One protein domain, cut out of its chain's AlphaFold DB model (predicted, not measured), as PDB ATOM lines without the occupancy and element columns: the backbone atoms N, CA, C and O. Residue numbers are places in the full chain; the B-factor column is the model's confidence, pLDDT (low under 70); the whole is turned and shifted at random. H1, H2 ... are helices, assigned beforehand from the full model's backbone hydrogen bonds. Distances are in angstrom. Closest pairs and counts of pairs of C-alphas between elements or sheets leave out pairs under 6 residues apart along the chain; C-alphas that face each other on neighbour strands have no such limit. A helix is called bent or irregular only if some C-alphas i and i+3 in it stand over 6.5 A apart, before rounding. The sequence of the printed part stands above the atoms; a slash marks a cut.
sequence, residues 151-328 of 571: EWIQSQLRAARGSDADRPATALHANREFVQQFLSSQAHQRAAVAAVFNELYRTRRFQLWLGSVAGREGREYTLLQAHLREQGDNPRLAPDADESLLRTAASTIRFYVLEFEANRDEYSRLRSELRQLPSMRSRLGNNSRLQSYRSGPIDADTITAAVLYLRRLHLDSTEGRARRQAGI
ATOM      1  N   GLU A 151      37.059 -37.897 -10.928       93.81
ATOM      2  CA  GLU A 151      37.455 -37.508  -9.571       93.81
ATOM      3  C   GLU A 151      38.869 -36.934  -9.560       93.81
ATOM      4  O   GLU A 151      39.126 -35.937  -8.880       93.81
ATOM      5  N   TRP A 152      39.782 -37.513 -10.346       95.62
ATOM      6  CA  TRP A 152      41.132 -36.985 -10.479       95.62
ATOM      7  C   TRP A 152      41.113 -35.576 -11.087       95.62
ATOM      8  O   TRP A 152      41.676 -34.661 -10.483       95.62
ATOM      9  N   ILE A 153      40.397 -35.348 -12.196       95.44
ATOM     10  CA  ILE A 153      40.242 -34.008 -12.797       95.44
ATOM     11  C   ILE A 153      39.634 -33.025 -11.787       95.44
ATOM     12  O   ILE A 153      40.129 -31.908 -11.613       95.44
ATOM     13  N   GLN A 154      38.592 -33.448 -11.068       95.50
ATOM     14  CA  GLN A 154      37.952 -32.624 -10.050       95.50
ATOM     15  C   GLN A 154      38.905 -32.291  -8.891       95.50
ATOM     16  O   GLN A 154      38.895 -31.165  -8.391       95.50
ATOM     17  N   SER A 155      39.759 -33.234  -8.485       95.75
ATOM     18  CA  SER A 155      40.782 -33.000  -7.466       95.75
ATOM     19  C   SER A 155      41.796 -31.945  -7.917       95.75
ATOM     20  O   SER A 155      42.127 -31.063  -7.125       95.75
ATOM     21  N   GLN A 156      42.202 -31.947  -9.196       97.00
ATOM     22  CA  GLN A 156      43.101 -30.929  -9.752       97.00
ATOM     23  C   GLN A 156      42.440 -29.541  -9.766       97.00
ATOM     24  O   GLN A 156      43.049 -28.558  -9.343       97.00
ATOM     25  N   LEU A 157      41.167 -29.452 -10.170       96.00
ATOM     26  CA  LEU A 157      40.405 -28.196 -10.143       96.00
ATOM     27  C   LEU A 157      40.281 -27.611  -8.724       96.00
ATOM     28  O   LEU A 157      40.424 -26.401  -8.541       96.00
ATOM     29  N   ARG A 158      40.035 -28.455  -7.712       94.19
ATOM     30  CA  ARG A 158      39.953 -28.024  -6.304       94.19
ATOM     31  C   ARG A 158      41.321 -27.626  -5.754       94.19
ATOM     32  O   ARG A 158      41.437 -26.587  -5.108       94.19
ATOM     33  N   ALA A 159      42.355 -28.414  -6.051       93.69
ATOM     34  CA  ALA A 159      43.728 -28.155  -5.624       93.69
ATOM     35  C   ALA A 159      44.298 -26.855  -6.214       93.69
ATOM     36  O   ALA A 159      45.165 -26.239  -5.598       93.69
ATOM     37  N   ALA A 160      43.762 -26.372  -7.343       93.94
ATOM     38  CA  ALA A 160      44.125 -25.076  -7.923       93.94
ATOM     39  C   ALA A 160      43.874 -23.890  -6.971       93.94
ATOM     40  O   ALA A 160      44.412 -22.808  -7.176       93.94
ATOM     41  N   ARG A 161      43.053 -24.081  -5.929       89.75
ATOM     42  CA  ARG A 161      42.758 -23.091  -4.883       89.75
ATOM     43  C   ARG A 161      43.490 -23.368  -3.564       89.75
ATOM     44  O   ARG A 161      43.076 -22.856  -2.528       89.75
ATOM     45  N   GLY A 162      44.488 -24.247  -3.581       89.75
ATOM     46  CA  GLY A 162      45.311 -24.590  -2.424       89.75
ATOM     47  C   GLY A 162      46.652 -23.858  -2.410       89.75
ATOM     48  O   GLY A 162      46.968 -23.072  -3.300       89.75
ATOM     49  N   SER A 163      47.474 -24.170  -1.407       80.25
ATOM     50  CA  SER A 163      48.818 -23.602  -1.225       80.25
ATOM     51  C   SER A 163      49.815 -23.980  -2.329       80.25
ATOM     52  O   SER A 163      50.759 -23.236  -2.570       80.25
ATOM     53  N   ASP A 164      49.596 -25.102  -3.020       87.88
ATOM     54  CA  ASP A 164      50.416 -25.583  -4.141       87.88
ATOM     55  C   ASP A 164      49.665 -25.431  -5.475       87.88
ATOM     56  O   ASP A 164      49.384 -26.395  -6.186       87.88
ATOM     57  N   ALA A 165      49.261 -24.199  -5.793       86.69
ATOM     58  CA  ALA A 165      48.385 -23.913  -6.929       86.69
ATOM     59  C   ALA A 165      49.047 -24.116  -8.314       86.69
ATOM     60  O   ALA A 165      48.348 -24.147  -9.329       86.69
ATOM     61  N   ASP A 166      50.376 -24.277  -8.377       89.94
ATOM     62  CA  ASP A 166      51.127 -24.560  -9.613       89.94
ATOM     63  C   ASP A 166      51.060 -26.045 -10.004       89.94
ATOM     64  O   ASP A 166      51.048 -26.391 -11.196       89.94
ATOM     65  N   ARG A 167      51.008 -26.939  -9.010       93.75
ATOM     66  CA  ARG A 167      51.043 -28.389  -9.213       93.75
ATOM     67  C   ARG A 167      49.881 -28.924 -10.060       93.75
ATOM     68  O   ARG A 167      50.167 -29.736 -10.938       93.75
ATOM     69  N   PRO A 168      48.622 -28.473  -9.910       95.25
ATOM     70  CA  PRO A 168      47.510 -28.997 -10.702       95.25
ATOM     71  C   PRO A 168      47.614 -28.697 -12.198       95.25
ATOM     72  O   PRO A 168      47.382 -29.580 -13.020       95.25
ATOM     73  N   ALA A 169      48.014 -27.473 -12.566       95.06
ATOM     74  CA  ALA A 169      48.220 -27.113 -13.972       95.06
ATOM     75  C   ALA A 169      49.371 -27.925 -14.581       95.06
ATOM     76  O   ALA A 169      49.269 -28.427 -15.698       95.06
ATOM     77  N   THR A 170      50.443 -28.103 -13.807       94.75
ATOM     78  CA  THR A 170      51.605 -28.914 -14.187       94.75
ATOM     79  C   THR A 170      51.227 -30.387 -14.368       94.75
ATOM     80  O   THR A 170      51.623 -30.994 -15.358       94.75
ATOM     81  N   ALA A 171      50.420 -30.949 -13.464       94.12
ATOM     82  CA  ALA A 171      49.962 -32.333 -13.529       94.12
ATOM     83  C   ALA A 171      49.036 -32.585 -14.727       94.12
ATOM     84  O   ALA A 171      49.218 -33.577 -15.429       94.12
ATOM     85  N   LEU A 172      48.084 -31.685 -14.996       94.94
ATOM     86  CA  LEU A 172      47.210 -31.779 -16.170       94.94
ATOM     87  C   LEU A 172      47.999 -31.667 -17.475       94.94
ATOM     88  O   LEU A 172      47.796 -32.473 -18.376       94.94
ATOM     89  N   HIS A 173      48.931 -30.716 -17.556       94.56
ATOM     90  CA  HIS A 173      49.752 -30.533 -18.749       94.56
ATOM     91  C   HIS A 173      50.686 -31.724 -19.004       94.56
ATOM     92  O   HIS A 173      50.781 -32.200 -20.130       94.56
ATOM     93  N   ALA A 174      51.336 -32.250 -17.961       92.38
ATOM     94  CA  ALA A 174      52.234 -33.398 -18.084       92.38
ATOM     95  C   ALA A 174      51.508 -34.706 -18.453       92.38
ATOM     96  O   ALA A 174      52.132 -35.604 -19.004       92.38
ATOM     97  N   ASN A 175      50.206 -34.816 -18.166       93.06
ATOM     98  CA  ASN A 175      49.378 -35.979 -18.507       93.06
ATOM     99  C   ASN A 175      48.367 -35.663 -19.623       93.06
ATOM    100  O   ASN A 175      47.327 -36.312 -19.714       93.06
ATOM    101  N   ARG A 176      48.642 -34.654 -20.460       93.75
ATOM    102  CA  ARG A 176      47.705 -34.129 -21.467       93.75
ATOM    103  C   ARG A 176      47.147 -35.205 -22.395       93.75
ATOM    104  O   ARG A 176      45.947 -35.207 -22.641       93.75
ATOM    105  N   GLU A 177      47.989 -36.112 -22.881       90.69
ATOM    106  CA  GLU A 177      47.581 -37.208 -23.771       90.69
ATOM    107  C   GLU A 177      46.621 -38.177 -23.080       90.69
ATOM    108  O   GLU A 177      45.565 -38.481 -23.619       90.69
ATOM    109  N   PHE A 178      46.916 -38.572 -21.839       92.69
ATOM    110  CA  PHE A 178      46.034 -39.437 -21.050       92.69
ATOM    111  C   PHE A 178      44.712 -38.750 -20.701       92.69
ATOM    112  O   PHE A 178      43.660 -39.384 -20.718       92.69
ATOM    113  N   VAL A 179      44.739 -37.442 -20.420       94.75
ATOM    114  CA  VAL A 179      43.514 -36.651 -20.245       94.75
ATOM    115  C   VAL A 179      42.721 -36.616 -21.547       94.75
ATOM    116  O   VAL A 179      41.512 -36.810 -21.517       94.75
ATOM    117  N   GLN A 180      43.375 -36.432 -22.692       94.38
ATOM    118  CA  GLN A 180      42.700 -36.435 -23.987       94.38
ATOM    119  C   GLN A 180      42.105 -37.810 -24.324       94.38
ATOM    120  O   GLN A 180      40.975 -37.877 -24.800       94.38
ATOM    121  N   GLN A 181      42.820 -38.895 -24.018       92.06
ATOM    122  CA  GLN A 181      42.334 -40.264 -24.167       92.06
ATOM    123  C   GLN A 181      41.144 -40.540 -23.242       92.06
ATOM    124  O   GLN A 181      40.157 -41.116 -23.685       92.06
ATOM    125  N   PHE A 182      41.191 -40.091 -21.983       94.25
ATOM    126  CA  PHE A 182      40.058 -40.180 -21.059       94.25
ATOM    127  C   PHE A 182      38.828 -39.453 -21.620       94.25
ATOM    128  O   PHE A 182      37.720 -39.986 -21.587       94.25
ATOM    129  N   LEU A 183      39.036 -38.269 -22.202       95.75
ATOM    130  CA  LEU A 183      38.005 -37.450 -22.835       95.75
ATOM    131  C   LEU A 183      37.530 -37.983 -24.199       95.75
ATOM    132  O   LEU A 183      36.699 -37.330 -24.819       95.75
ATOM    133  N   SER A 184      37.999 -39.130 -24.697       91.94
ATOM    134  CA  SER A 184      37.460 -39.707 -25.941       91.94
ATOM    135  C   SER A 184      36.045 -40.274 -25.757       91.94
ATOM    136  O   SER A 184      35.252 -40.282 -26.693       91.94
ATOM    137  N   SER A 185      35.694 -40.683 -24.530       94.88
ATOM    138  CA  SER A 185      34.358 -41.171 -24.178       94.88
ATOM    139  C   SER A 185      33.395 -40.022 -23.879       94.88
ATOM    140  O   SER A 185      33.692 -39.136 -23.072       94.88
ATOM    141  N   GLN A 186      32.188 -40.077 -24.450       93.00
ATOM    142  CA  GLN A 186      31.141 -39.082 -24.207       93.00
ATOM    143  C   GLN A 186      30.790 -38.972 -22.714       93.00
ATOM    144  O   GLN A 186      30.652 -37.863 -22.199       93.00
ATOM    145  N   ALA A 187      30.712 -40.089 -21.980       94.19
ATOM    146  CA  ALA A 187      30.418 -40.078 -20.543       94.19
ATOM    147  C   ALA A 187      31.482 -39.299 -19.744       94.19
ATOM    148  O   ALA A 187      31.160 -38.476 -18.884       94.19
ATOM    149  N   HIS A 188      32.757 -39.495 -20.085       95.81
ATOM    150  CA  HIS A 188      33.876 -38.791 -19.462       95.81
ATOM    151  C   HIS A 188      33.917 -37.306 -19.833       95.81
ATOM    152  O   HIS A 188      34.170 -36.471 -18.964       95.81
ATOM    153  N   GLN A 189      33.606 -36.951 -21.086       95.50
ATOM    154  CA  GLN A 189      33.473 -35.548 -21.489       95.50
ATOM    155  C   GLN A 189      32.385 -34.837 -20.686       95.50
ATOM    156  O   GLN A 189      32.626 -33.752 -20.159       95.50
ATOM    157  N   ARG A 190      31.206 -35.454 -20.548       96.75
ATOM    158  CA  ARG A 190      30.083 -34.895 -19.782       96.75
ATOM    159  C   ARG A 190      30.465 -34.654 -18.320       96.75
ATOM    160  O   ARG A 190      30.248 -33.556 -17.801       96.75
ATOM    161  N   ALA A 191      31.115 -35.631 -17.684       96.44
ATOM    162  CA  ALA A 191      31.620 -35.503 -16.318       96.44
ATOM    163  C   ALA A 191      32.668 -34.383 -16.179       96.44
ATOM    164  O   ALA A 191      32.598 -33.580 -15.245       96.44
ATOM    165  N   ALA A 192      33.606 -34.277 -17.127       96.69
ATOM    166  CA  ALA A 192      34.624 -33.231 -17.127       96.69
ATOM    167  C   ALA A 192      34.025 -31.829 -17.330       96.69
ATOM    168  O   ALA A 192      34.395 -30.899 -16.610       96.69
ATOM    169  N   VAL A 193      33.069 -31.670 -18.255       97.38
ATOM    170  CA  VAL A 193      32.348 -30.404 -18.471       97.38
ATOM    171  C   VAL A 193      31.632 -29.976 -17.195       97.38
ATOM    172  O   VAL A 193      31.842 -28.853 -16.736       97.38
ATOM    173  N   ALA A 194      30.836 -30.865 -16.596       97.19
ATOM    174  CA  ALA A 194      30.127 -30.588 -15.353       97.19
ATOM    175  C   ALA A 194      31.097 -30.186 -14.228       97.19
ATOM    176  O   ALA A 194      30.880 -29.182 -13.546       97.19
ATOM    177  N   ALA A 195      32.210 -30.909 -14.064       96.81
ATOM    178  CA  ALA A 195      33.215 -30.606 -13.049       96.81
ATOM    179  C   ALA A 195      33.846 -29.217 -13.245       96.81
ATOM    180  O   ALA A 195      33.867 -28.414 -12.309       96.81
ATOM    181  N   VAL A 196      34.318 -28.903 -14.457       97.50
ATOM    182  CA  VAL A 196      34.940 -27.605 -14.766       97.50
ATOM    183  C   VAL A 196      33.929 -26.469 -14.622       97.50
ATOM    184  O   VAL A 196      34.233 -25.454 -13.991       97.50
ATOM    185  N   PHE A 197      32.717 -26.647 -15.156       97.69
ATOM    186  CA  PHE A 197      31.653 -25.651 -15.077       97.69
ATOM    187  C   PHE A 197      31.312 -25.326 -13.623       97.69
ATOM    188  O   PHE A 197      31.307 -24.159 -13.241       97.69
ATOM    189  N   ASN A 198      31.093 -26.348 -12.793       97.12
ATOM    190  CA  ASN A 198      30.726 -26.173 -11.390       97.12
ATOM    191  C   ASN A 198      31.824 -25.473 -10.585       97.12
ATOM    192  O   ASN A 198      31.531 -24.630  -9.735       97.12
ATOM    193  N   GLU A 199      33.094 -25.773 -10.858       96.25
ATOM    194  CA  GLU A 199      34.194 -25.086 -10.182       96.25
ATOM    195  C   GLU A 199      34.293 -23.619 -10.613       96.25
ATOM    196  O   GLU A 199      34.454 -22.749  -9.753       96.25
ATOM    197  N   LEU A 200      34.100 -23.295 -11.896       96.69
ATOM    198  CA  LEU A 200      34.006 -21.900 -12.341       96.69
ATOM    199  C   LEU A 200      32.777 -21.192 -11.755       96.69
ATOM    200  O   LEU A 200      32.904 -20.062 -11.279       96.69
ATOM    201  N   TYR A 201      31.624 -21.862 -11.699       96.25
ATOM    202  CA  TYR A 201      30.367 -21.314 -11.181       96.25
ATOM    203  C   TYR A 201      30.385 -21.016  -9.684       96.25
ATOM    204  O   TYR A 201      29.643 -20.157  -9.221       96.25
ATOM    205  N   ARG A 202      31.308 -21.608  -8.922       94.81
ATOM    206  CA  ARG A 202      31.580 -21.188  -7.535       94.81
ATOM    207  C   ARG A 202      32.235 -19.810  -7.426       94.81
ATOM    208  O   ARG A 202      32.316 -19.259  -6.332       94.81
ATOM    209  N   THR A 203      32.748 -19.251  -8.520       94.19
ATOM    210  CA  THR A 203      33.370 -17.924  -8.514       94.19
ATOM    211  C   THR A 203      32.323 -16.845  -8.798       94.19
ATOM    212  O   THR A 203      31.615 -16.886  -9.804       94.19
ATOM    213  N   ARG A 204      32.255 -15.815  -7.941       93.19
ATOM    214  CA  ARG A 204      31.298 -14.703  -8.108       93.19
ATOM    215  C   ARG A 204      31.443 -14.000  -9.463       93.19
ATOM    216  O   ARG A 204      30.457 -13.539 -10.029       93.19
ATOM    217  N   ARG A 205      32.668 -13.916  -9.995       92.56
ATOM    218  CA  ARG A 205      32.931 -13.306 -11.307       92.56
ATOM    219  C   ARG A 205      32.270 -14.075 -12.446       92.56
ATOM    220  O   ARG A 205      31.610 -13.441 -13.263       92.56
ATOM    221  N   PHE A 206      32.377 -15.403 -12.456       95.56
ATOM    222  CA  PHE A 206      31.722 -16.229 -13.469       95.56
ATOM    223  C   PHE A 206      30.199 -16.139 -13.378       95.56
ATOM    224  O   PHE A 206      29.549 -15.981 -14.402       95.56
ATOM    225  N   GLN A 207      29.627 -16.150 -12.169       95.06
ATOM    226  CA  GLN A 207      28.176 -16.014 -11.971       95.06
ATOM    227  C   GLN A 207      27.634 -14.684 -12.514       95.06
ATOM    228  O   GLN A 207      26.648 -14.662 -13.251       95.06
ATOM    229  N   LEU A 208      28.294 -13.570 -12.172       93.31
ATOM    230  CA  LEU A 208      27.913 -12.237 -12.652       93.31
ATOM    231  C   LEU A 208      28.053 -12.129 -14.170       93.31
ATOM    232  O   LEU A 208      27.193 -11.550 -14.837       93.31
ATOM    233  N   TRP A 209      29.133 -12.687 -14.712       94.56
ATOM    234  CA  TRP A 209      29.363 -12.712 -16.144       94.56
ATOM    235  C   TRP A 209      28.300 -13.556 -16.868       94.56
ATOM    236  O   TRP A 209      27.661 -13.040 -17.784       94.56
ATOM    237  N   LEU A 210      28.022 -14.783 -16.411       94.69
ATOM    238  CA  LEU A 210      27.014 -15.660 -17.011       94.69
ATOM    239  C   LEU A 210      25.628 -15.011 -16.974       94.69
ATOM    240  O   LEU A 210      24.924 -15.013 -17.979       94.69
ATOM    241  N   GLY A 211      25.263 -14.374 -15.856       93.31
ATOM    242  CA  GLY A 211      24.004 -13.636 -15.763       93.31
ATOM    243  C   GLY A 211      23.921 -12.430 -16.698       93.31
ATOM    244  O   GLY A 211      22.856 -12.145 -17.241       93.31
ATOM    245  N   SER A 212      25.040 -11.743 -16.943       91.31
ATOM    246  CA  SER A 212      25.081 -10.659 -17.926       91.31
ATOM    247  C   SER A 212      24.963 -11.164 -19.363       91.31
ATOM    248  O   SER A 212      24.427 -10.430 -20.195       91.31
ATOM    249  N   VAL A 213      25.511 -12.338 -19.681       88.00
ATOM    250  CA  VAL A 213      25.474 -12.899 -21.038       88.00
ATOM    251  C   VAL A 213      24.112 -13.506 -21.330       88.00
ATOM    252  O   VAL A 213      23.538 -13.181 -22.360       88.00
ATOM    253  N   ALA A 214      23.517 -14.239 -20.387       87.81
ATOM    254  CA  ALA A 214      22.148 -14.737 -20.513       87.81
ATOM    255  C   ALA A 214      21.127 -13.618 -20.792       87.81
ATOM    256  O   ALA A 214      20.213 -13.796 -21.587       87.81
ATOM    257  N   GLY A 215      21.312 -12.425 -20.211       79.69
ATOM    258  CA  GLY A 215      20.451 -11.267 -20.476       79.69
ATOM    259  C   GLY A 215      20.663 -10.570 -21.830       79.69
ATOM    260  O   GLY A 215      19.934  -9.628 -22.138       79.69
ATOM    261  N   ARG A 216      21.678 -10.952 -22.618       78.81
ATOM    262  CA  ARG A 216      22.075 -10.253 -23.859       78.81
ATOM    263  C   ARG A 216      22.219 -11.163 -25.073       78.81
ATOM    264  O   ARG A 216      22.060 -10.684 -26.192       78.81
ATOM    265  N   GLU A 217      22.568 -12.426 -24.869       73.62
ATOM    266  CA  GLU A 217      23.013 -13.342 -25.913       73.62
ATOM    267  C   GLU A 217      22.310 -14.694 -25.766       73.62
ATOM    268  O   GLU A 217      22.396 -15.309 -24.710       73.62
ATOM    269  N   GLY A 218      21.667 -15.157 -26.848       76.12
ATOM    270  CA  GLY A 218      21.228 -16.544 -27.070       76.12
ATOM    271  C   GLY A 218      20.176 -17.124 -26.106       76.12
ATOM    272  O   GLY A 218      20.218 -16.955 -24.891       76.12
ATOM    273  N   ARG A 219      19.252 -17.932 -26.643       87.94
ATOM    274  CA  ARG A 219      18.304 -18.712 -25.822       87.94
ATOM    275  C   ARG A 219      19.030 -19.724 -24.920       87.94
ATOM    276  O   ARG A 219      18.599 -19.972 -23.801       87.94
ATOM    277  N   GLU A 220      20.156 -20.254 -25.384       88.94
ATOM    278  CA  GLU A 220      20.949 -21.297 -24.722       88.94
ATOM    279  C   GLU A 220      21.501 -20.864 -23.352       88.94
ATOM    280  O   GLU A 220      21.324 -21.573 -22.363       88.94
ATOM    281  N   TYR A 221      22.090 -19.667 -23.243       91.44
ATOM    282  CA  TYR A 221      22.603 -19.151 -21.965       91.44
ATOM    283  C   TYR A 221      21.482 -18.866 -20.965       91.44
ATOM    284  O   TYR A 221      21.656 -19.066 -19.762       91.44
ATOM    285  N   THR A 222      20.321 -18.430 -21.464       92.31
ATOM    286  CA  THR A 222      19.120 -18.245 -20.640       92.31
ATOM    287  C   THR A 222      18.645 -19.575 -20.065       92.31
ATOM    288  O   THR A 222      18.373 -19.645 -18.870       92.31
ATOM    289  N   LEU A 223      18.599 -20.633 -20.883       92.62
ATOM    290  CA  LEU A 223      18.216 -21.977 -20.443       92.62
ATOM    291  C   LEU A 223      19.204 -22.542 -19.421       92.62
ATOM    292  O   LEU A 223      18.785 -23.031 -18.376       92.62
ATOM    293  N   LEU A 224      20.510 -22.399 -19.668       95.50
ATOM    294  CA  LEU A 224      21.537 -22.820 -18.717       95.50
ATOM    295  C   LEU A 224      21.413 -22.073 -17.380       95.50
ATOM    296  O   LEU A 224      21.522 -22.683 -16.319       95.50
ATOM    297  N   GLN A 225      21.147 -20.765 -17.405       94.12
ATOM    298  CA  GLN A 225      20.954 -19.994 -16.178       94.12
ATOM    299  C   GLN A 225      19.643 -20.347 -15.457       94.12
ATOM    300  O   GLN A 225      19.631 -20.381 -14.227       94.12
ATOM    301  N   ALA A 226      18.558 -20.597 -16.193       93.38
ATOM    302  CA  ALA A 226      17.286 -21.040 -15.627       93.38
ATOM    303  C   ALA A 226      17.449 -22.391 -14.920       93.38
ATOM    304  O   ALA A 226      17.139 -22.483 -13.736       93.38
ATOM    305  N   HIS A 227      18.078 -23.363 -15.589       95.69
ATOM    306  CA  HIS A 227      18.386 -24.673 -15.016       95.69
ATOM    307  C   HIS A 227      19.179 -24.562 -13.705       95.69
ATOM    308  O   HIS A 227      18.865 -25.222 -12.721       95.69
ATOM    309  N   LEU A 228      20.186 -23.682 -13.650       95.50
ATOM    310  CA  LEU A 228      20.951 -23.465 -12.418       95.50
ATOM    311  C   LEU A 228      20.098 -22.845 -11.303       95.50
ATOM    312  O   LEU A 228      20.280 -23.197 -10.146       95.50
ATOM    313  N   ARG A 229      19.167 -21.937 -11.617       92.06
ATOM    314  CA  ARG A 229      18.280 -21.323 -10.610       92.06
ATOM    315  C   ARG A 229      17.259 -22.308 -10.048       92.06
ATOM    316  O   ARG A 229      16.956 -22.232  -8.863       92.06
ATOM    317  N   GLU A 230      16.757 -23.218 -10.877       93.00
ATOM    318  CA  GLU A 230      15.799 -24.255 -10.469       93.00
ATOM    319  C   GLU A 230      16.374 -25.198  -9.403       93.00
ATOM    320  O   GLU A 230      15.631 -25.740  -8.592       93.00
ATOM    321  N   GLN A 231      17.699 -25.336  -9.337       89.94
ATOM    322  CA  GLN A 231      18.374 -26.163  -8.338       89.94
ATOM    323  C   GLN A 231      18.550 -25.509  -6.953       89.94
ATOM    324  O   GLN A 231      19.142 -26.114  -6.057       89.94
ATOM    325  N   GLY A 232      18.053 -24.285  -6.751       89.38
ATOM    326  CA  GLY A 232      18.019 -23.635  -5.438       89.38
ATOM    327  C   GLY A 232      19.398 -23.237  -4.899       89.38
ATOM    328  O   GLY A 232      20.194 -22.608  -5.595       89.38
ATOM    329  N   ASP A 233      19.669 -23.575  -3.635       82.50
ATOM    330  CA  ASP A 233      20.795 -23.025  -2.860       82.50
ATOM    331  C   ASP A 233      22.183 -23.527  -3.293       82.50
ATOM    332  O   ASP A 233      23.204 -22.916  -2.966       82.50
ATOM    333  N   ASN A 234      22.259 -24.633  -4.041       87.56
ATOM    334  CA  ASN A 234      23.527 -25.223  -4.483       87.56
ATOM    335  C   ASN A 234      23.506 -25.548  -5.987       87.56
ATOM    336  O   ASN A 234      23.583 -26.720  -6.361       87.56
ATOM    337  N   PRO A 235      23.433 -24.515  -6.843       91.25
ATOM    338  CA  PRO A 235      23.326 -24.655  -8.295       91.25
ATOM    339  C   PRO A 235      24.534 -25.393  -8.887       91.25
ATOM    340  O   PRO A 235      25.674 -24.921  -8.783       91.25
ATOM    341  N   ARG A 236      24.292 -26.550  -9.512       95.44
ATOM    342  CA  ARG A 236      25.307 -27.430 -10.105       95.44
ATOM    343  C   ARG A 236      24.823 -28.118 -11.378       95.44
ATOM    344  O   ARG A 236      23.826 -28.822 -11.414       95.44
ATOM    345  N   LEU A 237      25.624 -28.046 -12.424       96.00
ATOM    346  CA  LEU A 237      25.404 -28.857 -13.611       96.00
ATOM    347  C   LEU A 237      25.732 -30.327 -13.307       96.00
ATOM    348  O   LEU A 237      26.853 -30.626 -12.884       96.00
ATOM    349  N   ALA A 238      24.766 -31.226 -13.493       95.75
ATOM    350  CA  ALA A 238      24.962 -32.661 -13.310       95.75
ATOM    351  C   ALA A 238      25.567 -33.303 -14.583       95.75
ATOM    352  O   ALA A 238      25.301 -32.816 -15.684       95.75
ATOM    353  N   PRO A 239      26.387 -34.369 -14.486       94.19
ATOM    354  CA  PRO A 239      26.963 -35.041 -15.663       94.19
ATOM    355  C   PRO A 239      25.922 -35.665 -16.612       94.19
ATOM    356  O   PRO A 239      26.169 -35.819 -17.809       94.19
ATOM    357  N   ASP A 240      24.757 -36.022 -16.086       94.75
ATOM    358  CA  ASP A 240      23.606 -36.579 -16.797       94.75
ATOM    359  C   ASP A 240      22.613 -35.506 -17.278       94.75
ATOM    360  O   ASP A 240      21.631 -35.844 -17.934       94.75
ATOM    361  N   ALA A 241      22.895 -34.216 -17.041       95.19
ATOM    362  CA  ALA A 241      22.090 -33.110 -17.558       95.19
ATOM    363  C   ALA A 241      21.941 -33.177 -19.085       95.19
ATOM    364  O   ALA A 241      22.782 -33.759 -19.771       95.19
ATOM    365  N   ASP A 242      20.889 -32.548 -19.611       95.38
ATOM    366  CA  ASP A 242      20.593 -32.556 -21.042       95.38
ATOM    367  C   ASP A 242      21.810 -32.178 -21.907       95.38
ATOM    368  O   ASP A 242      22.618 -31.311 -21.551       95.38
ATOM    369  N   GLU A 243      21.946 -32.830 -23.063       92.00
ATOM    370  CA  GLU A 243      23.119 -32.657 -23.920       92.00
ATOM    371  C   GLU A 243      23.274 -31.199 -24.373       92.00
ATOM    372  O   GLU A 243      24.395 -30.683 -24.428       92.00
ATOM    373  N   SER A 244      22.163 -30.498 -24.624       92.06
ATOM    374  CA  SER A 244      22.204 -29.085 -25.006       92.06
ATOM    375  C   SER A 244      22.754 -28.200 -23.879       92.06
ATOM    376  O   SER A 244      23.531 -27.277 -24.145       92.06
ATOM    377  N   LEU A 245      22.445 -28.515 -22.616       95.19
ATOM    378  CA  LEU A 245      22.968 -27.808 -21.445       95.19
ATOM    379  C   LEU A 245      24.466 -28.056 -21.272       95.19
ATOM    380  O   LEU A 245      25.217 -27.106 -21.047       95.19
ATOM    381  N   LEU A 246      24.920 -29.303 -21.427       95.31
ATOM    382  CA  LEU A 246      26.343 -29.648 -21.341       95.31
ATOM    383  C   LEU A 246      27.146 -29.026 -22.489       95.31
ATOM    384  O   LEU A 246      28.224 -28.475 -22.260       95.31
ATOM    385  N   ARG A 247      26.604 -29.023 -23.709       92.62
ATOM    386  CA  ARG A 247      27.217 -28.343 -24.857       92.62
ATOM    387  C   ARG A 247      27.323 -26.839 -24.609       92.62
ATOM    388  O   ARG A 247      28.402 -26.268 -24.756       92.62
ATOM    389  N   THR A 248      26.244 -26.213 -24.139       94.00
ATOM    390  CA  THR A 248      26.231 -24.787 -23.771       94.00
ATOM    391  C   THR A 248      27.242 -24.493 -22.664       94.00
ATOM    392  O   THR A 248      27.977 -23.507 -22.740       94.00
ATOM    393  N   ALA A 249      27.344 -25.355 -21.651       96.50
ATOM    394  CA  ALA A 249      28.308 -25.219 -20.566       96.50
ATOM    395  C   ALA A 249      29.759 -25.313 -21.061       96.50
ATOM    396  O   ALA A 249      30.582 -24.483 -20.672       96.50
ATOM    397  N   ALA A 250      30.069 -26.246 -21.963       95.19
ATOM    398  CA  ALA A 250      31.388 -26.357 -22.587       95.19
ATOM    399  C   ALA A 250      31.759 -25.084 -23.374       95.19
ATOM    400  O   ALA A 250      32.843 -24.523 -23.168       95.19
ATOM    401  N   SER A 251      30.837 -24.573 -24.199       91.75
ATOM    402  CA  SER A 251      30.984 -23.293 -24.911       91.75
ATOM    403  C   SER A 251      31.234 -22.137 -23.940       91.75
ATOM    404  O   SER A 251      32.139 -21.323 -24.138       91.75
ATOM    405  N   THR A 252      30.463 -22.099 -22.852       94.25
ATOM    406  CA  THR A 252      30.511 -21.072 -21.807       94.25
ATOM    407  C   THR A 252      31.859 -21.066 -21.084       94.25
ATOM    408  O   THR A 252      32.439 -19.997 -20.895       94.25
ATOM    409  N   ILE A 253      32.394 -22.239 -20.720       95.75
ATOM    410  CA  ILE A 253      33.720 -22.385 -20.096       95.75
ATOM    411  C   ILE A 253      34.793 -21.742 -20.980       95.75
ATOM    412  O   ILE A 253      35.569 -20.903 -20.514       95.75
ATOM    413  N   ARG A 254      34.832 -22.110 -22.266       91.75
ATOM    414  CA  ARG A 254      35.839 -21.604 -23.209       91.75
ATOM    415  C   ARG A 254      35.695 -20.113 -23.430       91.75
ATOM    416  O   ARG A 254      36.684 -19.394 -23.338       91.75
ATOM    417  N   PHE A 255      34.480 -19.648 -23.702       89.50
ATOM    418  CA  PHE A 255      34.236 -18.238 -23.962       89.50
ATOM    419  C   PHE A 255      34.614 -17.386 -22.744       89.50
ATOM    420  O   PHE A 255      35.316 -16.385 -22.876       89.50
ATOM    421  N   TYR A 256      34.264 -17.826 -21.537       94.19
ATOM    422  CA  TYR A 256      34.649 -17.110 -20.331       94.19
ATOM    423  C   TYR A 256      36.164 -17.066 -20.107       94.19
ATOM    424  O   TYR A 256      36.735 -15.990 -19.938       94.19
ATOM    425  N   VAL A 257      36.833 -18.222 -20.103       93.56
ATOM    426  CA  VAL A 257      38.260 -18.290 -19.754       93.56
ATOM    427  C   VAL A 257      39.125 -17.661 -20.851       93.56
ATOM    428  O   VAL A 257      40.053 -16.909 -20.552       93.56
ATOM    429  N   LEU A 258      38.818 -17.942 -22.120       86.56
ATOM    430  CA  LEU A 258      39.668 -17.587 -23.259       86.56
ATOM    431  C   LEU A 258      39.313 -16.238 -23.881       86.56
ATOM    432  O   LEU A 258      40.213 -15.514 -24.306       86.56
ATOM    433  N   GLU A 259      38.027 -15.896 -23.970       82.50
ATOM    434  CA  GLU A 259      37.599 -14.656 -24.627       82.50
ATOM    435  C   GLU A 259      37.331 -13.529 -23.641       82.50
ATOM    436  O   GLU A 259      37.688 -12.388 -23.929       82.50
ATOM    437  N   PHE A 260      36.733 -13.824 -22.487       88.25
ATOM    438  CA  PHE A 260      36.419 -12.796 -21.506       88.25
ATOM    439  C   PHE A 260      37.614 -12.502 -20.595       88.25
ATOM    440  O   PHE A 260      38.168 -11.411 -20.674       88.25
ATOM    441  N   GLU A 261      38.055 -13.451 -19.765       91.25
ATOM    442  CA  GLU A 261      39.095 -13.192 -18.758       91.25
ATOM    443  C   GLU A 261      40.473 -12.967 -19.396       91.25
ATOM    444  O   GLU A 261      41.115 -11.957 -19.110       91.25
ATOM    445  N   ALA A 262      40.921 -13.821 -20.324       87.12
ATOM    446  CA  ALA A 262      42.252 -13.687 -20.929       87.12
ATOM    447  C   ALA A 262      42.449 -12.431 -21.809       87.12
ATOM    448  O   ALA A 262      43.591 -12.095 -22.139       87.12
ATOM    449  N   ASN A 263      41.378 -11.722 -22.190       83.62
ATOM    450  CA  ASN A 263      41.467 -10.460 -22.937       83.62
ATOM    451  C   ASN A 263      41.381  -9.206 -22.056       83.62
ATOM    452  O   ASN A 263      41.515  -8.103 -22.581       83.62
ATOM    453  N   ARG A 264      41.184  -9.333 -20.738       81.81
ATOM    454  CA  ARG A 264      41.258  -8.180 -19.829       81.81
ATOM    455  C   ARG A 264      42.717  -7.785 -19.636       81.81
ATOM    456  O   ARG A 264      43.560  -8.648 -19.401       81.81
ATOM    457  N   ASP A 265      43.007  -6.486 -19.644       78.62
ATOM    458  CA  ASP A 265      44.377  -5.972 -19.464       78.62
ATOM    459  C   ASP A 265      45.011  -6.458 -18.150       78.62
ATOM    460  O   ASP A 265      46.185  -6.842 -18.103       78.62
ATOM    461  N   GLU A 266      44.191  -6.539 -17.097       81.75
ATOM    462  CA  GLU A 266      44.557  -7.081 -15.784       81.75
ATOM    463  C   GLU A 266      45.064  -8.534 -15.869       81.75
ATOM    464  O   GLU A 266      45.927  -8.928 -15.092       81.75
ATOM    465  N   TYR A 267      44.609  -9.314 -16.851       83.88
ATOM    466  CA  TYR A 267      44.912 -10.737 -17.037       83.88
ATOM    467  C   TYR A 267      45.866 -11.012 -18.212       83.88
ATOM    468  O   TYR A 267      45.994 -12.148 -18.670       83.88
ATOM    469  N   SER A 268      46.630 -10.013 -18.664       84.62
ATOM    470  CA  SER A 268      47.664 -10.182 -19.706       84.62
ATOM    471  C   SER A 268      48.660 -11.320 -19.417       84.62
ATOM    472  O   SER A 268      49.132 -12.007 -20.333       84.62
ATOM    473  N   ARG A 269      48.947 -11.590 -18.137       89.69
ATOM    474  CA  ARG A 269      49.772 -12.735 -17.725       89.69
ATOM    475  C   ARG A 269      49.054 -14.081 -17.835       89.69
ATOM    476  O   ARG A 269      49.697 -15.029 -18.270       89.69
ATOM    477  N   LEU A 270      47.749 -14.164 -17.546       93.12
ATOM    478  CA  LEU A 270      46.955 -15.375 -17.818       93.12
ATOM    479  C   LEU A 270      47.031 -15.713 -19.306       93.12
ATOM    480  O   LEU A 270      47.331 -16.842 -19.669       93.12
ATOM    481  N   ARG A 271      46.885 -14.716 -20.184       91.06
ATOM    482  CA  ARG A 271      47.046 -14.919 -21.630       91.06
ATOM    483  C   ARG A 271      48.417 -15.492 -22.004       91.06
ATOM    484  O   ARG A 271      48.514 -16.290 -22.932       91.06
ATOM    485  N   SER A 272      49.471 -15.098 -21.291       91.38
ATOM    486  CA  SER A 272      50.830 -15.618 -21.497       91.38
ATOM    487  C   SER A 272      50.994 -17.060 -21.001       91.38
ATOM    488  O   SER A 272      51.742 -17.825 -21.601       91.38
ATOM    489  N   GLU A 273      50.288 -17.452 -19.939       94.88
ATOM    490  CA  GLU A 273      50.218 -18.844 -19.469       94.88
ATOM    491  C   GLU A 273      49.455 -19.713 -20.469       94.88
ATOM    492  O   GLU A 273      49.959 -20.740 -20.908       94.88
ATOM    493  N   LEU A 274      48.291 -19.248 -20.926       94.94
ATOM    494  CA  LEU A 274      47.464 -19.982 -21.879       94.94
ATOM    495  C   LEU A 274      48.156 -20.189 -23.234       94.94
ATOM    496  O   LEU A 274      47.984 -21.233 -23.846       94.94
ATOM    497  N   ARG A 275      48.990 -19.248 -23.697       92.94
ATOM    498  CA  ARG A 275      49.787 -19.416 -24.931       92.94
ATOM    499  C   ARG A 275      50.802 -20.559 -24.871       92.94
ATOM    500  O   ARG A 275      51.307 -20.949 -25.921       92.94
ATOM    501  N   GLN A 276      51.121 -21.058 -23.680       93.81
ATOM    502  CA  GLN A 276      52.005 -22.211 -23.513       93.81
ATOM    503  C   GLN A 276      51.263 -23.540 -23.714       93.81
ATOM    504  O   GLN A 276      51.913 -24.567 -23.873       93.81
ATOM    505  N   LEU A 277      49.924 -23.539 -23.743       93.81
ATOM    506  CA  LEU A 277      49.126 -24.733 -24.027       93.81
ATOM    507  C   LEU A 277      48.979 -24.918 -25.551       93.81
ATOM    508  O   LEU A 277      48.607 -23.951 -26.228       93.81
ATOM    509  N   PRO A 278      49.233 -26.115 -26.117       89.06
ATOM    510  CA  PRO A 278      49.333 -26.281 -27.569       89.06
ATOM    511  C   PRO A 278      48.058 -25.902 -28.333       89.06
ATOM    512  O   PRO A 278      48.131 -25.134 -29.294       89.06
ATOM    513  N   SER A 279      46.878 -26.351 -27.883       84.81
ATOM    514  CA  SER A 279      45.615 -26.022 -28.559       84.81
ATOM    515  C   SER A 279      45.225 -24.553 -28.374       84.81
ATOM    516  O   SER A 279      44.552 -23.974 -29.222       84.81
ATOM    517  N   MET A 280      45.687 -23.900 -27.304       87.69
ATOM    518  CA  MET A 280      45.365 -22.499 -27.013       87.69
ATOM    519  C   MET A 280      46.313 -21.521 -27.705       87.69
ATOM    520  O   MET A 280      45.898 -20.401 -28.024       87.69
ATOM    521  N   ARG A 281      47.557 -21.931 -27.991       82.75
ATOM    522  CA  ARG A 281      48.545 -21.129 -28.730       82.75
ATOM    523  C   ARG A 281      48.002 -20.697 -30.090       82.75
ATOM    524  O   ARG A 281      48.086 -19.517 -30.429       82.75
ATOM    525  N   SER A 282      47.387 -21.620 -30.829       72.75
ATOM    526  CA  SER A 282      46.794 -21.348 -32.144       72.75
ATOM    527  C   SER A 282      45.488 -20.538 -32.070       72.75
ATOM    528  O   SER A 282      45.161 -19.808 -33.008       72.75
ATOM    529  N   ARG A 283      44.752 -20.621 -30.950       75.38
ATOM    530  CA  ARG A 283      43.410 -20.029 -30.776       75.38
ATOM    531  C   ARG A 283      43.433 -18.601 -30.225       75.38
ATOM    532  O   ARG A 283      42.753 -17.724 -30.750       75.38
ATOM    533  N   LEU A 284      44.276 -18.317 -29.229       75.56
ATOM    534  CA  LEU A 284      44.449 -16.961 -28.668       75.56
ATOM    535  C   LEU A 284      45.138 -15.989 -29.634       75.56
ATOM    536  O   LEU A 284      45.192 -14.775 -29.387       75.56
ATOM    537  N   GLY A 285      45.690 -16.547 -30.706       62.44
ATOM    538  CA  GLY A 285      46.228 -15.852 -31.849       62.44
ATOM    539  C   GLY A 285      45.348 -15.974 -33.085       62.44
ATOM    540  O   GLY A 285      45.940 -15.963 -34.137       62.44
ATOM    541  N   ASN A 286      44.010 -16.102 -33.029       57.91
ATOM    542  CA  ASN A 286      43.120 -15.899 -34.194       57.91
ATOM    543  C   ASN A 286      41.640 -15.743 -33.773       57.91
ATOM    544  O   ASN A 286      40.934 -16.729 -33.585       57.91
ATOM    545  N   ASN A 287      41.116 -14.509 -33.706       51.91
ATOM    546  CA  ASN A 287      39.733 -14.237 -33.263       51.91
ATOM    547  C   ASN A 287      38.625 -14.870 -34.140       51.91
ATOM    548  O   ASN A 287      37.475 -14.880 -33.729       51.91
ATOM    549  N   SER A 288      38.931 -15.351 -35.350       45.28
ATOM    550  CA  SER A 288      37.963 -15.979 -36.272       45.28
ATOM    551  C   SER A 288      37.798 -17.469 -35.969       45.28
ATOM    552  O   SER A 288      36.712 -18.003 -36.132       45.28
ATOM    553  N   ARG A 289      38.841 -18.117 -35.429       51.97
ATOM    554  CA  ARG A 289      38.821 -19.530 -35.005       51.97
ATOM    555  C   ARG A 289      38.142 -19.750 -33.653       51.97
ATOM    556  O   ARG A 289      37.872 -20.880 -33.269       51.97
ATOM    557  N   LEU A 290      37.875 -18.676 -32.914       54.66
ATOM    558  CA  LEU A 290      37.181 -18.763 -31.633       54.66
ATOM    559  C   LEU A 290      35.708 -19.162 -31.811       54.66
ATOM    560  O   LEU A 290      35.171 -19.852 -30.955       54.66
ATOM    561  N   GLN A 291      35.077 -18.811 -32.936       57.34
ATOM    562  CA  GLN A 291      33.655 -19.080 -33.164       57.34
ATOM    563  C   GLN A 291      33.370 -20.565 -33.447       57.34
ATOM    564  O   GLN A 291      32.456 -21.115 -32.841       57.34
ATOM    565  N   SER A 292      34.197 -21.237 -34.259       56.47
ATOM    566  CA  SER A 292      34.130 -22.698 -34.464       56.47
ATOM    567  C   SER A 292      34.586 -23.483 -33.230       56.47
ATOM    568  O   SER A 292      34.106 -24.577 -32.961       56.47
ATOM    569  N   TYR A 293      35.468 -22.902 -32.415       59.00
ATOM    570  CA  TYR A 293      35.919 -23.532 -31.179       59.00
ATOM    571  C   TYR A 293      34.864 -23.524 -30.056       59.00
ATOM    572  O   TYR A 293      34.895 -24.364 -29.148       59.00
ATOM    573  N   ARG A 294      33.891 -22.605 -30.109       65.38
ATOM    574  CA  ARG A 294      32.792 -22.578 -29.135       65.38
ATOM    575  C   ARG A 294      31.985 -23.873 -29.168       65.38
ATOM    576  O   ARG A 294      31.651 -24.350 -28.099       65.38
ATOM    577  N   SER A 295      31.777 -24.498 -30.325       70.06
ATOM    578  CA  SER A 295      30.905 -25.676 -30.462       70.06
ATOM    579  C   SER A 295      31.568 -27.040 -30.210       70.06
ATOM    580  O   SER A 295      30.856 -28.037 -30.153       70.06
ATOM    581  N   GLY A 296      32.895 -27.120 -30.037       80.75
ATOM    582  CA  GLY A 296      33.606 -28.405 -29.888       80.75
ATOM    583  C   GLY A 296      33.411 -29.128 -28.535       80.75
ATOM    584  O   GLY A 296      32.806 -28.570 -27.614       80.75
ATOM    585  N   PRO A 297      33.965 -30.344 -28.354       88.69
ATOM    586  CA  PRO A 297      34.048 -31.041 -27.062       88.69
ATOM    587  C   PRO A 297      35.148 -30.457 -26.163       88.69
ATOM    588  O   PRO A 297      36.054 -29.760 -26.629       88.69
ATOM    589  N   ILE A 298      35.038 -30.616 -24.837       92.94
ATOM    590  CA  ILE A 298      36.056 -30.093 -23.908       92.94
ATOM    591  C   ILE A 298      37.375 -30.845 -24.130       92.94
ATOM    592  O   ILE A 298      37.369 -32.066 -24.232       92.94
ATOM    593  N   ASP A 299      38.489 -30.119 -24.232       94.06
ATOM    594  CA  ASP A 299      39.822 -30.700 -24.434       94.06
ATOM    595  C   ASP A 299      40.707 -30.532 -23.188       94.06
ATOM    596  O   ASP A 299      40.422 -29.717 -22.300       94.06
ATOM    597  N   ALA A 300      41.793 -31.307 -23.111       95.44
ATOM    598  CA  ALA A 300      42.719 -31.291 -21.972       95.44
ATOM    599  C   ALA A 300      43.288 -29.884 -21.681       95.44
ATOM    600  O   ALA A 300      43.465 -29.480 -20.525       95.44
ATOM    601  N   ASP A 301      43.517 -29.094 -22.729       95.50
ATOM    602  CA  ASP A 301      44.023 -27.728 -22.617       95.50
ATOM    603  C   ASP A 301      42.961 -26.761 -22.069       95.50
ATOM    604  O   ASP A 301      43.308 -25.826 -21.352       95.50
ATOM    605  N   THR A 302      41.667 -26.984 -22.322       95.31
ATOM    606  CA  THR A 302      40.566 -26.205 -21.722       95.31
ATOM    607  C   THR A 302      40.476 -26.443 -20.225       95.31
ATOM    608  O   THR A 302      40.305 -25.494 -19.458       95.31
ATOM    609  N   ILE A 303      40.632 -27.695 -19.794       97.25
ATOM    610  CA  ILE A 303      40.659 -28.047 -18.370       97.25
ATOM    611  C   ILE A 303      41.873 -27.384 -17.706       97.25
ATOM    612  O   ILE A 303      41.735 -26.718 -16.678       97.25
ATOM    613  N   THR A 304      43.046 -27.476 -18.338       97.44
ATOM    614  CA  THR A 304      44.277 -26.829 -17.856       97.44
ATOM    615  C   THR A 304      44.133 -25.304 -17.801       97.44
ATOM    616  O   THR A 304      44.533 -24.673 -16.823       97.44
ATOM    617  N   ALA A 305      43.493 -24.694 -18.803       96.62
ATOM    618  CA  ALA A 305      43.197 -23.265 -18.840       96.62
ATOM    619  C   ALA A 305      42.284 -22.827 -17.685       96.62
ATOM    620  O   ALA A 305      42.546 -21.807 -17.041       96.62
ATOM    621  N   ALA A 306      41.241 -23.606 -17.387       97.38
ATOM    622  CA  ALA A 306      40.363 -23.350 -16.250       97.38
ATOM    623  C   ALA A 306      41.122 -23.454 -14.917       97.38
ATOM    624  O   ALA A 306      40.954 -22.591 -14.054       97.38
ATOM    625  N   VAL A 307      42.012 -24.441 -14.765       97.62
ATOM    626  CA  VAL A 307      42.895 -24.561 -13.591       97.62
ATOM    627  C   VAL A 307      43.807 -23.343 -13.441       97.62
ATOM    628  O   VAL A 307      43.889 -22.785 -12.349       97.62
ATOM    629  N   LEU A 308      44.442 -22.878 -14.520       96.75
ATOM    630  CA  LEU A 308      45.294 -21.682 -14.498       96.75
ATOM    631  C   LEU A 308      44.514 -20.422 -14.100       96.75
ATOM    632  O   LEU A 308      45.007 -19.599 -13.322       96.75
ATOM    633  N   TYR A 309      43.276 -20.285 -14.577       96.25
ATOM    634  CA  TYR A 309      42.390 -19.202 -14.162       96.25
ATOM    635  C   TYR A 309      42.042 -19.284 -12.665       96.25
ATOM    636  O   TYR A 309      42.193 -18.297 -11.941       96.25
ATOM    637  N   LEU A 310      41.628 -20.459 -12.177       95.50
ATOM    638  CA  LEU A 310      41.282 -20.671 -10.767       95.50
ATOM    639  C   LEU A 310      42.474 -20.430  -9.833       95.50
ATOM    640  O   LEU A 310      42.310 -19.766  -8.808       95.50
ATOM    641  N   ARG A 311      43.669 -20.885 -10.226       94.12
ATOM    642  CA  ARG A 311      44.943 -20.582  -9.562       94.12
ATOM    643  C   ARG A 311      45.137 -19.082  -9.398       94.12
ATOM    644  O   ARG A 311      45.394 -18.605  -8.296       94.12
ATOM    645  N   ARG A 312      45.010 -18.316 -10.484       92.00
ATOM    646  CA  ARG A 312      45.202 -16.858 -10.437       92.00
ATOM    647  C   ARG A 312      44.185 -16.164  -9.555       92.00
ATOM    648  O   ARG A 312      44.548 -15.217  -8.867       92.00
ATOM    649  N   LEU A 313      42.935 -16.615  -9.578       90.75
ATOM    650  CA  LEU A 313      41.898 -16.063  -8.717       90.75
ATOM    651  C   LEU A 313      42.195 -16.329  -7.235       90.75
ATOM    652  O   LEU A 313      41.957 -15.457  -6.405       90.75
ATOM    653  N   HIS A 314      42.735 -17.508  -6.911       90.44
ATOM    654  CA  HIS A 314      43.147 -17.850  -5.551       90.44
ATOM    655  C   HIS A 314      44.347 -17.021  -5.078       90.44
ATOM    656  O   HIS A 314      44.307 -16.458  -3.989       90.44
ATOM    657  N   LEU A 315      45.392 -16.897  -5.900       86.56
ATOM    658  CA  LEU A 315      46.580 -16.109  -5.551       86.56
ATOM    659  C   LEU A 315      46.256 -14.613  -5.380       86.56
ATOM    660  O   LEU A 315      46.809 -13.955  -4.509       86.56
ATOM    661  N   ASP A 316      45.304 -14.088  -6.155       84.31
ATOM    662  CA  ASP A 316      44.806 -12.709  -6.018       84.31
ATOM    663  C   ASP A 316      44.035 -12.489  -4.703       84.31
ATOM    664  O   ASP A 316      44.074 -11.404  -4.123       84.31
ATOM    665  N   SER A 317      43.335 -13.515  -4.197       82.25
ATOM    666  CA  SER A 317      42.575 -13.405  -2.948       82.25
ATOM    667  C   SER A 317      43.430 -13.607  -1.696       82.25
ATOM    668  O   SER A 317      43.168 -12.950  -0.688       82.25
ATOM    669  N   THR A 318      44.445 -14.475  -1.740       76.38
ATOM    670  CA  THR A 318      45.293 -14.800  -0.579       76.38
ATOM    671  C   THR A 318      46.466 -13.844  -0.389       76.38
ATOM    672  O   THR A 318      46.828 -13.559   0.750       76.38
ATOM    673  N   GLU A 319      47.027 -13.284  -1.462       67.25
ATOM    674  CA  GLU A 319      48.147 -12.334  -1.372       67.25
ATOM    675  C   GLU A 319      47.695 -10.874  -1.133       67.25
ATOM    676  O   GLU A 319      48.521  -9.966  -0.997       67.25
ATOM    677  N   GLY A 320      46.377 -10.648  -1.025       54.53
ATOM    678  CA  GLY A 320      45.740  -9.361  -0.741       54.53
ATOM    679  C   GLY A 320      45.768  -8.368  -1.914       54.53
ATOM    680  O   GLY A 320      46.540  -8.501  -2.860       54.53
ATOM    681  N   ARG A 321      44.972  -7.283  -1.821       53.66
ATOM    682  CA  ARG A 321      44.884  -6.200  -2.842       53.66
ATOM    683  C   ARG A 321      46.237  -5.557  -3.218       53.66
ATOM    684  O   ARG A 321      46.291  -4.763  -4.156       53.66
ATOM    685  N   ALA A 322      47.307  -5.853  -2.476       45.78
ATOM    686  CA  ALA A 322      48.655  -5.342  -2.692       45.78
ATOM    687  C   ALA A 322      49.349  -5.958  -3.922       45.78
ATOM    688  O   ALA A 322      50.148  -5.273  -4.564       45.78
ATOM    689  N   ARG A 323      49.024  -7.200  -4.313       57.75
ATOM    690  CA  ARG A 323      49.522  -7.796  -5.562       57.75
ATOM    691  C   ARG A 323      48.424  -7.804  -6.612       57.75
ATOM    692  O   ARG A 323      47.629  -8.723  -6.707       57.75
ATOM    693  N   ARG A 324      48.423  -6.773  -7.463       68.31
ATOM    694  CA  ARG A 324      47.663  -6.800  -8.725       68.31
ATOM    695  C   ARG A 324      48.065  -8.052  -9.515       68.31
ATOM    696  O   ARG A 324      49.219  -8.457  -9.437       68.31
ATOM    697  N   GLN A 325      47.179  -8.595 -10.350       78.75
ATOM    698  CA  GLN A 325      47.429  -9.749 -11.243       78.75
ATOM    699  C   GLN A 325      48.789  -9.733 -11.989       78.75
ATOM    700  O   GLN A 325      49.357 -10.787 -12.293       78.75
ATOM    701  N   ALA A 326      49.343  -8.542 -12.242       75.88
ATOM    702  CA  ALA A 326      50.681  -8.321 -12.793       75.88
ATOM    703  C   ALA A 326      51.848  -8.771 -11.885       75.88
ATOM    704  O   ALA A 326      52.964  -8.907 -12.371       75.88
ATOM    705  N   GLY A 327      51.630  -8.992 -10.589       80.00
ATOM    706  CA  GLY A 327      52.618  -9.490  -9.628       80.00
ATOM    707  C   GLY A 327      52.665 -11.015  -9.525       80.00
ATOM    708  O   GLY A 327      53.698 -11.558  -9.144       80.00
ATOM    709  N   ILE A 328      51.594 -11.710  -9.926       85.50
ATOM    710  CA  ILE A 328      51.516 -13.177  -9.885       85.50
ATOM    711  C   ILE A 328      52.483 -13.768 -10.914       85.50
ATOM    712  O   ILE A 328      52.471 -13.376 -12.093       85.50
TER     713      ILE A 328
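AT A GLANCE: This is residues 151 to 328 of the 571 residues of an uncharacterized protein of Candidatus Micrarchaeota archaeon (UniProt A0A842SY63). This is a rounded body of helices built round the long helix H11, with H1, H2 and H4 running alongside it at shallow tilts and H3 packing on its beginning. H7, the longest helix, crosses H4 and H11; H6 packs on the first part of H7, H5 on H6, H10 on H7, and H8 folds back from the end of H7 onto H11. The printed part has 178 residues, with eleven named helices, H1 to H11 in order along the chain, and no named strand: the class is all helix. It is compact, with a radius of gyration of the C-alphas of 15.4 A and spans of 40 by 36 by 34 A.

HOW THE PARTS SIT: H1, residues 151 to 159, and H2, residues 166 to 174, form a helical hairpin; their closest C-alphas, Gln 156 and Pro 168, are 4.9 A apart. H2 touches the hub H11, residues 300 to 318, at a shallow tilt of 6 degrees, opposite ways, closest at the C-alphas of Ala 169 and Thr 304, 5.5 A. H3, residues 176 to 182, touches H11 at residues 300 to 301 alone, closest at the C-alphas of Gln 180 and Ala 300, 5.5 A. H4, residues 186 to 201, touches H1 with residues 192 to 199 alone, the same way at a shallow tilt of 18 degrees; the closest C-alphas are Gln 154 and Ala 195, 6.0 A. H5, residues 204 to 214, touches H6, residues 219 to 230, at its residues 220 to 225 alone, closest at the C-alphas of Ala 214 and Thr 222, 4.6 A. H7, residues 243 to 263, touches H4 with residues 246 to 253 alone, at a steep tilt of 48 degrees, closest at the C-alphas of Val 193 and Ala 250, 5.9 A. H8, residues 265 to 274, touches H11 at residues 305 to 312 alone, closest at the C-alphas of Leu 274 and Ala 305, 6.2 A. H9, residues 278 to 283, only just touches H11, with 3 pairs of C-alphas within 8 A, at residue 301 of H11 alone; the closest are Ser 279 and Asp 301, 6.4 A. H10, residues 289 to 294, touches H7 at residues 250 to 255 alone, closest at the C-alphas of Ser 251 and Arg 294, 4.6 A. Every O i to N i+4 pair is within hydrogen-bond range in H1 to H6, H10 and H11, but 14 of 17 in H7, 4 of 6 in H8 and 0 of 2 in H9, where 1 of 3 O i to N i+3 pairs is within range.

IN THESE COORDINATES: H1 begins at C-alpha 151, (37.455, -37.508, -9.571). H4 measures 22.0 A from first to last C-alpha, H7 28.8 A and H11 27.1 A. H8 is irregular: C-alphas 266 and 269 are 7.9 A apart. H11 ends at C-alpha 318, (45.293, -14.800, -0.579).

THE WHOLE: The C-alphas farthest apart, Ser 185 and Ala 322, are 44.2 A apart. The printed part has no cut, and the link from H6 to H7, residues 231 to 242, is long. Mean pLDDT of the printed part is 88.1; residues 285 to 294 and 319 to 324 are under 70.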